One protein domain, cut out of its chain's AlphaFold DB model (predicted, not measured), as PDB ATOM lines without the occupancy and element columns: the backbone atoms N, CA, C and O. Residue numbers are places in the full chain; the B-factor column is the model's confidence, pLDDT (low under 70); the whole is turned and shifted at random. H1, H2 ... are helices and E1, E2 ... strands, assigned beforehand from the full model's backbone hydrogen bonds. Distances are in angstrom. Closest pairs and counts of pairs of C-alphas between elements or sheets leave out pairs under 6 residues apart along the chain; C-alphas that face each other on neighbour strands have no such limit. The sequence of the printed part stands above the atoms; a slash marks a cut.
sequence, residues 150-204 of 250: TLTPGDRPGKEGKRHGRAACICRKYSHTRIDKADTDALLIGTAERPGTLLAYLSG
ATOM      1  N   THR A 150      98.584 120.224 177.377       86.06
ATOM      2  CA  THR A 150      97.502 120.531 176.438       86.06
ATOM      3  C   THR A 150      98.025 121.463 175.358       86.06
ATOM      4  O   THR A 150      98.775 122.398 175.637       86.06
ATOM      5  N   LEU A 151      97.633 121.221 174.111       84.00
ATOM      6  CA  LEU A 151      97.952 122.129 173.020       84.00
ATOM      7  C   LEU A 151      97.080 123.363 173.094       84.00
ATOM      8  O   LEU A 151      95.866 123.266 173.267       84.00
ATOM      9  N   THR A 152      97.694 124.519 172.880       80.25
ATOM     10  CA  THR A 152      96.938 125.714 172.561       80.25
ATOM     11  C   THR A 152      97.166 126.149 171.122       80.25
ATOM     12  O   THR A 152      98.326 126.261 170.715       80.25
ATOM     13  N   PRO A 153      96.086 126.431 170.371       72.88
ATOM     14  CA  PRO A 153      96.192 126.911 169.002       72.88
ATOM     15  C   PRO A 153      97.009 128.206 168.911       72.88
ATOM     16  O   PRO A 153      97.014 129.030 169.835       72.88
ATOM     17  N   GLY A 154      97.742 128.352 167.807       67.62
ATOM     18  CA  GLY A 154      98.548 129.541 167.521       67.62
ATOM     19  C   GLY A 154      97.712 130.718 167.021       67.62
ATOM     20  O   GLY A 154      98.026 131.871 167.286       67.62
ATOM     21  N   ASP A 155      96.574 130.436 166.401       65.12
ATOM     22  CA  ASP A 155      95.635 131.391 165.818       65.12
ATOM     23  C   ASP A 155      94.704 132.032 166.859       65.12
ATOM     24  O   ASP A 155      93.514 132.240 166.616       65.12
ATOM     25  N   ARG A 156      95.237 132.381 168.034       60.91
ATOM     26  CA  ARG A 156      94.460 133.149 169.010       60.91
ATOM     27  C   ARG A 156      94.172 134.550 168.443       60.91
ATOM     28  O   ARG A 156      95.092 135.188 167.919       60.91
ATOM     29  N   PRO A 157      92.932 135.054 168.554       57.31
ATOM     30  CA  PRO A 157      92.623 136.426 168.169       57.31
ATOM     31  C   PRO A 157      93.403 137.399 169.066       57.31
ATOM     32  O   PRO A 157      93.259 137.369 170.290       57.31
ATOM     33  N   GLY A 158      94.263 138.226 168.464       61.91
ATOM     34  CA  GLY A 158      94.954 139.326 169.139       61.91
ATOM     35  C   GLY A 158      94.049 140.547 169.336       61.91
ATOM     36  O   GLY A 158      92.923 140.584 168.841       61.91
ATOM     37  N   LYS A 159      94.553 141.576 170.038       50.59
ATOM     38  CA  LYS A 159      93.798 142.795 170.413       50.59
ATOM     39  C   LYS A 159      93.290 143.661 169.243       50.59
ATOM     40  O   LYS A 159      92.547 144.597 169.490       50.59
ATOM     41  N   GLU A 160      93.609 143.336 167.993       54.41
ATOM     42  CA  GLU A 160      93.216 144.111 166.800       54.41
ATOM     43  C   GLU A 160      92.748 143.207 165.643       54.41
ATOM     44  O   GLU A 160      92.933 143.524 164.472       54.41
ATOM     45  N   GLY A 161      92.250 142.000 165.935       55.41
ATOM     46  CA  GLY A 161      91.861 141.029 164.897       55.41
ATOM     47  C   GLY A 161      93.040 140.367 164.168       55.41
ATOM     48  O   GLY A 161      92.861 139.366 163.473       55.41
ATOM     49  N   LYS A 162      94.267 140.849 164.386       51.06
ATOM     50  CA  LYS A 162      95.486 140.196 163.917       51.06
ATOM     51  C   LYS A 162      95.721 138.896 164.699       51.06
ATOM     52  O   LYS A 162      95.714 138.875 165.933       51.06
ATOM     53  N   ARG A 163      95.898 137.790 163.972       56.94
ATOM     54  CA  ARG A 163      96.204 136.470 164.541       56.94
ATOM     55  C   ARG A 163      97.707 136.387 164.769       56.94
ATOM     56  O   ARG A 163      98.479 136.384 163.815       56.94
ATOM     57  N   HIS A 164      98.118 136.340 166.029       55.84
ATOM     58  CA  HIS A 164      99.526 136.287 166.404       55.84
ATOM     59  C   HIS A 164      99.744 135.141 167.385       55.84
ATOM     60  O   HIS A 164      99.328 135.207 168.541       55.84
ATOM     61  N   GLY A 165     100.409 134.084 166.928       65.81
ATOM     62  CA  GLY A 165     100.856 133.017 167.808       65.81
ATOM     63  C   GLY A 165     101.253 131.757 167.060       65.81
ATOM     64  O   GLY A 165     100.625 131.354 166.083       65.81
ATOM     65  N   ARG A 166     102.302 131.101 167.555       75.69
ATOM     66  CA  ARG A 166     102.597 129.712 167.206       75.69
ATOM     67  C   ARG A 166     101.850 128.786 168.156       75.69
ATOM     68  O   ARG A 166     101.650 129.112 169.336       75.69
ATOM     69  N   ALA A 167     101.376 127.665 167.622       83.56
ATOM     70  CA  ALA A 167     100.750 126.639 168.440       83.56
ATOM     71  C   ALA A 167     101.783 126.113 169.444       83.56
ATOM     72  O   ALA A 167     102.953 125.968 169.105       83.56
ATOM     73  N   ALA A 168     101.363 125.859 170.679       87.62
ATOM     74  CA  ALA A 168     102.289 125.471 171.739       87.62
ATOM     75  C   ALA A 168     101.670 124.449 172.692       87.62
ATOM     76  O   ALA A 168     100.484 124.535 173.016       87.62
ATOM     77  N   CYS A 169     102.488 123.517 173.172       86.62
ATOM     78  CA  CYS A 169     102.159 122.601 174.258       86.62
ATOM     79  C   CYS A 169     102.357 123.328 175.592       86.62
ATOM     80  O   CYS A 169     103.446 123.833 175.857       86.62
ATOM     81  N   ILE A 170     101.325 123.377 176.436       89.00
ATOM     82  CA  ILE A 170     101.364 124.036 177.749       89.00
ATOM     83  C   ILE A 170     100.934 123.053 178.835       89.00
ATOM     84  O   ILE A 170     100.001 122.272 178.649       89.00
ATOM     85  N   CYS A 171     101.590 123.099 179.994       88.38
ATOM     86  CA  CYS A 171     101.139 122.368 181.177       88.38
ATOM     87  C   CYS A 171      99.696 122.763 181.555       88.38
ATOM     88  O   CYS A 171      99.437 123.910 181.915       88.38
ATOM     89  N   ARG A 172      98.767 121.797 181.552       83.06
ATOM     90  CA  ARG A 172      97.322 122.049 181.712       83.06
ATOM     91  C   ARG A 172      96.937 122.724 183.028       83.06
ATOM     92  O   ARG A 172      96.012 123.527 183.043       83.06
ATOM     93  N   LYS A 173      97.587 122.345 184.133       82.50
ATOM     94  CA  LYS A 173      97.156 122.732 185.486       82.50
ATOM     95  C   LYS A 173      97.762 124.058 185.947       82.50
ATOM     96  O   LYS A 173      97.039 124.922 186.417       82.50
ATOM     97  N   TYR A 174      99.076 124.208 185.779       87.12
ATOM     98  CA  TYR A 174      99.837 125.330 186.344       87.12
ATOM     99  C   TYR A 174     100.660 126.120 185.317       87.12
ATOM    100  O   TYR A 174     101.359 127.052 185.684       87.12
ATOM    101  N   SER A 175     100.599 125.766 184.027       85.00
ATOM    102  CA  SER A 175     101.340 126.455 182.956       85.00
ATOM    103  C   SER A 175     102.866 126.577 183.157       85.00
ATOM    104  O   SER A 175     103.468 127.487 182.603       85.00
ATOM    105  N   HIS A 176     103.510 125.652 183.884       85.88
ATOM    106  CA  HIS A 176     104.959 125.697 184.162       85.88
ATOM    107  C   HIS A 176     105.850 125.736 182.914       85.88
ATOM    108  O   HIS A 176     106.880 126.400 182.902       85.88
ATOM    109  N   THR A 177     105.468 125.007 181.867       86.38
ATOM    110  CA  THR A 177     106.275 124.868 180.652       86.38
ATOM    111  C   THR A 177     105.418 125.158 179.435       86.38
ATOM    112  O   THR A 177     104.280 124.675 179.345       86.38
ATOM    113  N   ARG A 178     105.987 125.918 178.497       87.50
ATOM    114  CA  ARG A 178     105.433 126.185 177.172       87.50
ATOM    115  C   ARG A 178     106.474 125.827 176.118       87.50
ATOM    116  O   ARG A 178     107.555 126.401 176.123       87.50
ATOM    117  N   ILE A 179     106.123 124.921 175.214       88.31
ATOM    118  CA  ILE A 179     107.014 124.438 174.149       88.31
ATOM    119  C   ILE A 179     106.320 124.643 172.805       88.31
ATOM    120  O   ILE A 179     105.106 124.440 172.705       88.31
ATOM    121  N   ASP A 180     107.062 125.072 171.787       87.25
ATOM    122  CA  ASP A 180     106.529 125.244 170.438       87.25
ATOM    123  C   ASP A 180     106.088 123.899 169.847       87.25
ATOM    124  O   ASP A 180     106.786 122.886 169.956       87.25
ATOM    125  N   LYS A 181     104.899 123.875 169.241       86.56
ATOM    126  CA  LYS A 181     104.344 122.657 168.655       86.56
ATOM    127  C   LYS A 181     105.158 122.205 167.445       86.56
ATOM    128  O   LYS A 181     105.380 121.008 167.315       86.56
ATOM    129  N   ALA A 182     105.545 123.119 166.558       84.69
ATOM    130  CA  ALA A 182     106.223 122.763 165.316       84.69
ATOM    131  C   ALA A 182     107.587 122.133 165.612       84.69
ATOM    132  O   ALA A 182     107.889 121.067 165.081       84.69
ATOM    133  N   ASP A 183     108.340 122.726 166.538       86.62
ATOM    134  CA  ASP A 183     109.644 122.201 166.957       86.62
ATOM    135  C   ASP A 183     109.500 120.833 167.644       86.62
ATOM    136  O   ASP A 183     110.247 119.897 167.359       86.62
ATOM    137  N   THR A 184     108.486 120.684 168.506       87.56
ATOM    138  CA  THR A 184     108.208 119.417 169.201       87.56
ATOM    139  C   THR A 184     107.786 118.311 168.230       87.56
ATOM    140  O   THR A 184     108.261 117.181 168.335       87.56
ATOM    141  N   ASP A 185     106.901 118.619 167.281       87.38
ATOM    142  CA  ASP A 185     106.462 117.685 166.244       87.38
ATOM    143  C   ASP A 185     107.636 117.276 165.345       87.38
ATOM    144  O   ASP A 185     107.797 116.089 165.067       87.38
ATOM    145  N   ALA A 186     108.469 118.230 164.915       86.69
ATOM    146  CA  ALA A 186     109.628 117.964 164.067       86.69
ATOM    147  C   ALA A 186     110.651 117.061 164.766       86.69
ATOM    148  O   ALA A 186     111.188 116.144 164.145       86.69
ATOM    149  N   LEU A 187     110.886 117.283 166.062       87.56
ATOM    150  CA  LEU A 187     111.798 116.466 166.854       87.56
ATOM    151  C   LEU A 187     111.236 115.065 167.119       87.56
ATOM    152  O   LEU A 187     111.940 114.078 166.932       87.56
ATOM    153  N   LEU A 188     109.986 114.958 167.580       86.69
ATOM    154  CA  LEU A 188     109.427 113.679 168.022       86.69
ATOM    155  C   LEU A 188     108.916 112.832 166.858       86.69
ATOM    156  O   LEU A 188     109.209 111.641 166.806       86.69
ATOM    157  N   ILE A 189     108.160 113.425 165.937       84.88
ATOM    158  CA  ILE A 189     107.501 112.720 164.829       84.88
ATOM    159  C   ILE A 189     108.317 112.870 163.543       84.88
ATOM    160  O   ILE A 189     108.558 111.882 162.854       84.88
ATOM    161  N   GLY A 190     108.778 114.085 163.242       83.06
ATOM    162  CA  GLY A 190     109.452 114.422 161.989       83.06
ATOM    163  C   GLY A 190     108.537 114.302 160.769       83.06
ATOM    164  O   GLY A 190     107.321 114.474 160.856       83.06
ATOM    165  N   THR A 191     109.131 114.028 159.611       80.31
ATOM    166  CA  THR A 191     108.436 113.837 158.327       80.31
ATOM    167  C   THR A 191     108.698 112.434 157.784       80.31
ATOM    168  O   THR A 191     109.562 111.722 158.289       80.31
ATOM    169  N   ALA A 192     107.973 112.024 156.740       77.12
ATOM    170  CA  ALA A 192     108.202 110.725 156.100       77.12
ATOM    171  C   ALA A 192     109.631 110.584 155.537       77.12
ATOM    172  O   ALA A 192     110.212 109.507 155.596       77.12
ATOM    173  N   GLU A 193     110.201 111.679 155.027       82.88
ATOM    174  CA  GLU A 193     111.556 111.727 154.458       82.88
ATOM    175  C   GLU A 193     112.637 111.856 155.538       82.88
ATOM    176  O   GLU A 193     113.749 111.354 155.387       82.88
ATOM    177  N   ARG A 194     112.306 112.521 156.650       82.19
ATOM    178  CA  ARG A 194     113.193 112.718 157.795       82.19
ATOM    179  C   ARG A 194     112.449 112.348 159.080       82.19
ATOM    180  O   ARG A 194     111.879 113.245 159.714       82.19
ATOM    181  N   PRO A 195     112.420 111.055 159.454       83.19
ATOM    182  CA  PRO A 195     111.696 110.609 160.634       83.19
ATOM    183  C   PRO A 195     112.282 111.254 161.890       83.19
ATOM    184  O   PRO A 195     113.499 111.355 162.049       83.19
ATOM    185  N   GLY A 196     111.398 111.703 162.776       84.12
ATOM    186  CA  GLY A 196     111.770 112.208 164.091       84.12
ATOM    187  C   GLY A 196     112.188 111.068 165.013       84.12
ATOM    188  O   GLY A 196     112.119 109.890 164.655       84.12
ATOM    189  N   THR A 197     112.593 111.414 166.229       85.38
ATOM    190  CA  THR A 197     113.178 110.480 167.197       85.38
ATOM    191  C   THR A 197     112.293 109.260 167.462       85.38
ATOM    192  O   THR A 197     112.810 108.151 167.570       85.38
ATOM    193  N   LEU A 198     110.967 109.426 167.523       83.19
ATOM    194  CA  LEU A 198     110.042 108.324 167.792       83.19
ATOM    195  C   LEU A 198     109.959 107.351 166.613       83.19
ATOM    196  O   LEU A 198     110.071 106.144 166.811       83.19
ATOM    197  N   LEU A 199     109.800 107.859 165.387       78.31
ATOM    198  CA  LEU A 199     109.753 107.005 164.200       78.31
ATOM    199  C   LEU A 199     111.108 106.357 163.930       78.31
ATOM    200  O   LEU A 199     111.136 105.167 163.650       78.31
ATOM    201  N   ALA A 200     112.212 107.090 164.094       81.25
ATOM    202  CA  ALA A 200     113.564 106.558 163.947       81.25
ATOM    203  C   ALA A 200     113.858 105.437 164.957       81.25
ATOM    204  O   ALA A 200     114.434 104.416 164.588       81.25
ATOM    205  N   TYR A 201     113.423 105.595 166.212       81.88
ATOM    206  CA  TYR A 201     113.535 104.556 167.237       81.88
ATOM    207  C   TYR A 201     112.727 103.304 166.877       81.88
ATOM    208  O   TYR A 201     113.237 102.194 166.998       81.88
ATOM    209  N   LEU A 202     111.489 103.473 166.399       80.06
ATOM    210  CA  LEU A 202     110.615 102.360 166.012       80.06
ATOM    211  C   LEU A 202     111.034 101.684 164.694       80.06
ATOM    212  O   LEU A 202     110.799 100.490 164.523       80.06
ATOM    213  N   SER A 203     111.614 102.436 163.752       75.62
ATOM    214  CA  SER A 203     112.062 101.937 162.444       75.62
ATOM    215  C   SER A 203     113.484 101.394 162.466       75.62
ATOM    216  O   SER A 203     113.867 100.618 161.588       75.62
ATOM    217  N   GLY A 204     114.294 101.823 163.436       75.00
ATOM    218  CA  GLY A 204     115.558 101.176 163.726       75.00
ATOM    219  C   GLY A 204     115.261  99.707 163.978       75.00
ATOM    220  O   GLY A 204     114.368  99.384 164.756       75.00
TER     221      GLY A 204
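AT A GLANCE: This is residues 150 to 204 of the 250 residues of the protein "Recombinase domain-containing protein" of Streptomyces sp. T1317-0309 (UniProt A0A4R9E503). A small three-stranded sheet, E1 E2 E3, lies partway along a long, loose shape, with a long loop of residues 153 to 167 reaching out to one end and two short helices, H1 and then H2, strung out one after the other toward the opposite end. H1 follows directly on the last strand and only grazes the sheet, and H2 lies beyond it, past a looped link of residues 189 to 196. The printed part has 55 residues, with three named strands and two named helices in the order E1 E2 E3 H1 H2; the sheet runs E1 E2 E3 and is antiparallel throughout. The class is mixed, helices and strands, with under half of the printed residues, 25 of 55, in named elements. The whole is loose, with a radius of gyration of the C-alphas of 14.5 A, and flat, spanning 48 by 27 by 10 A.

IN THESE COORDINATES: E1 is residues 150 to 152, 6.5 A from first to last C-alpha, and C-alpha 150 is at (97.502, 120.531, 176.438). E2 is residues 168 to 171, 10.0 A long, beginning at C-alpha 168 at (102.289, 125.471, 171.739). E3 is residues 178 to 180, 6.9 A long. H1 is residues 181 to 188, 10.3 A long. H2 is residues 197 to 203, 9.8 A long, with C-alpha 203 at (112.062, 101.937, 162.444).

HOW THE PARTS SIT: The three strands form a meander, each strand the antiparallel neighbour of the one before, with E1 and E3 as edge strands. E1 and E2 are a hairpin at 139 degrees; C-alphas 151 and 169 face each other at 4.4 A, and N 150 and O 170 are within hydrogen-bond range at 2.8 A. E2 and E3 are a hairpin at 158 degrees; C-alphas 168 and 180 face each other at 4.4 A, and N 169 and O 179 are within hydrogen-bond range at 2.8 A. H1 only grazes the sheet, with its residues 181 to 184; its closest C-alphas to E2 are those of Lys 181 and Ala 168, 4.7 A apart. H1 and H2 touch, the closest C-alphas being those of Leu 188 and Thr 197 at 5.0 A, and they run the same way at a steep tilt of 39 degrees. H2 is not on the sheet and is apart from E1, E2 and E3. In H1 and H2 every O i to N i+4 pair is within hydrogen-bond range.

THE WHOLE: The two C-alphas farthest apart are those of Glu 160 and Gly 204, at 48.5 A. The printed part, residues 150 to 204, has no cut. The link from E1 to E2, 15 residues, is long; those from E2 to E3 and from H1 to H2 are short, and that from E3 to H1 is tight. The mean pLDDT of the printed part is 78.2, and the model's confidence is low, under 70, at residues 154 to 165.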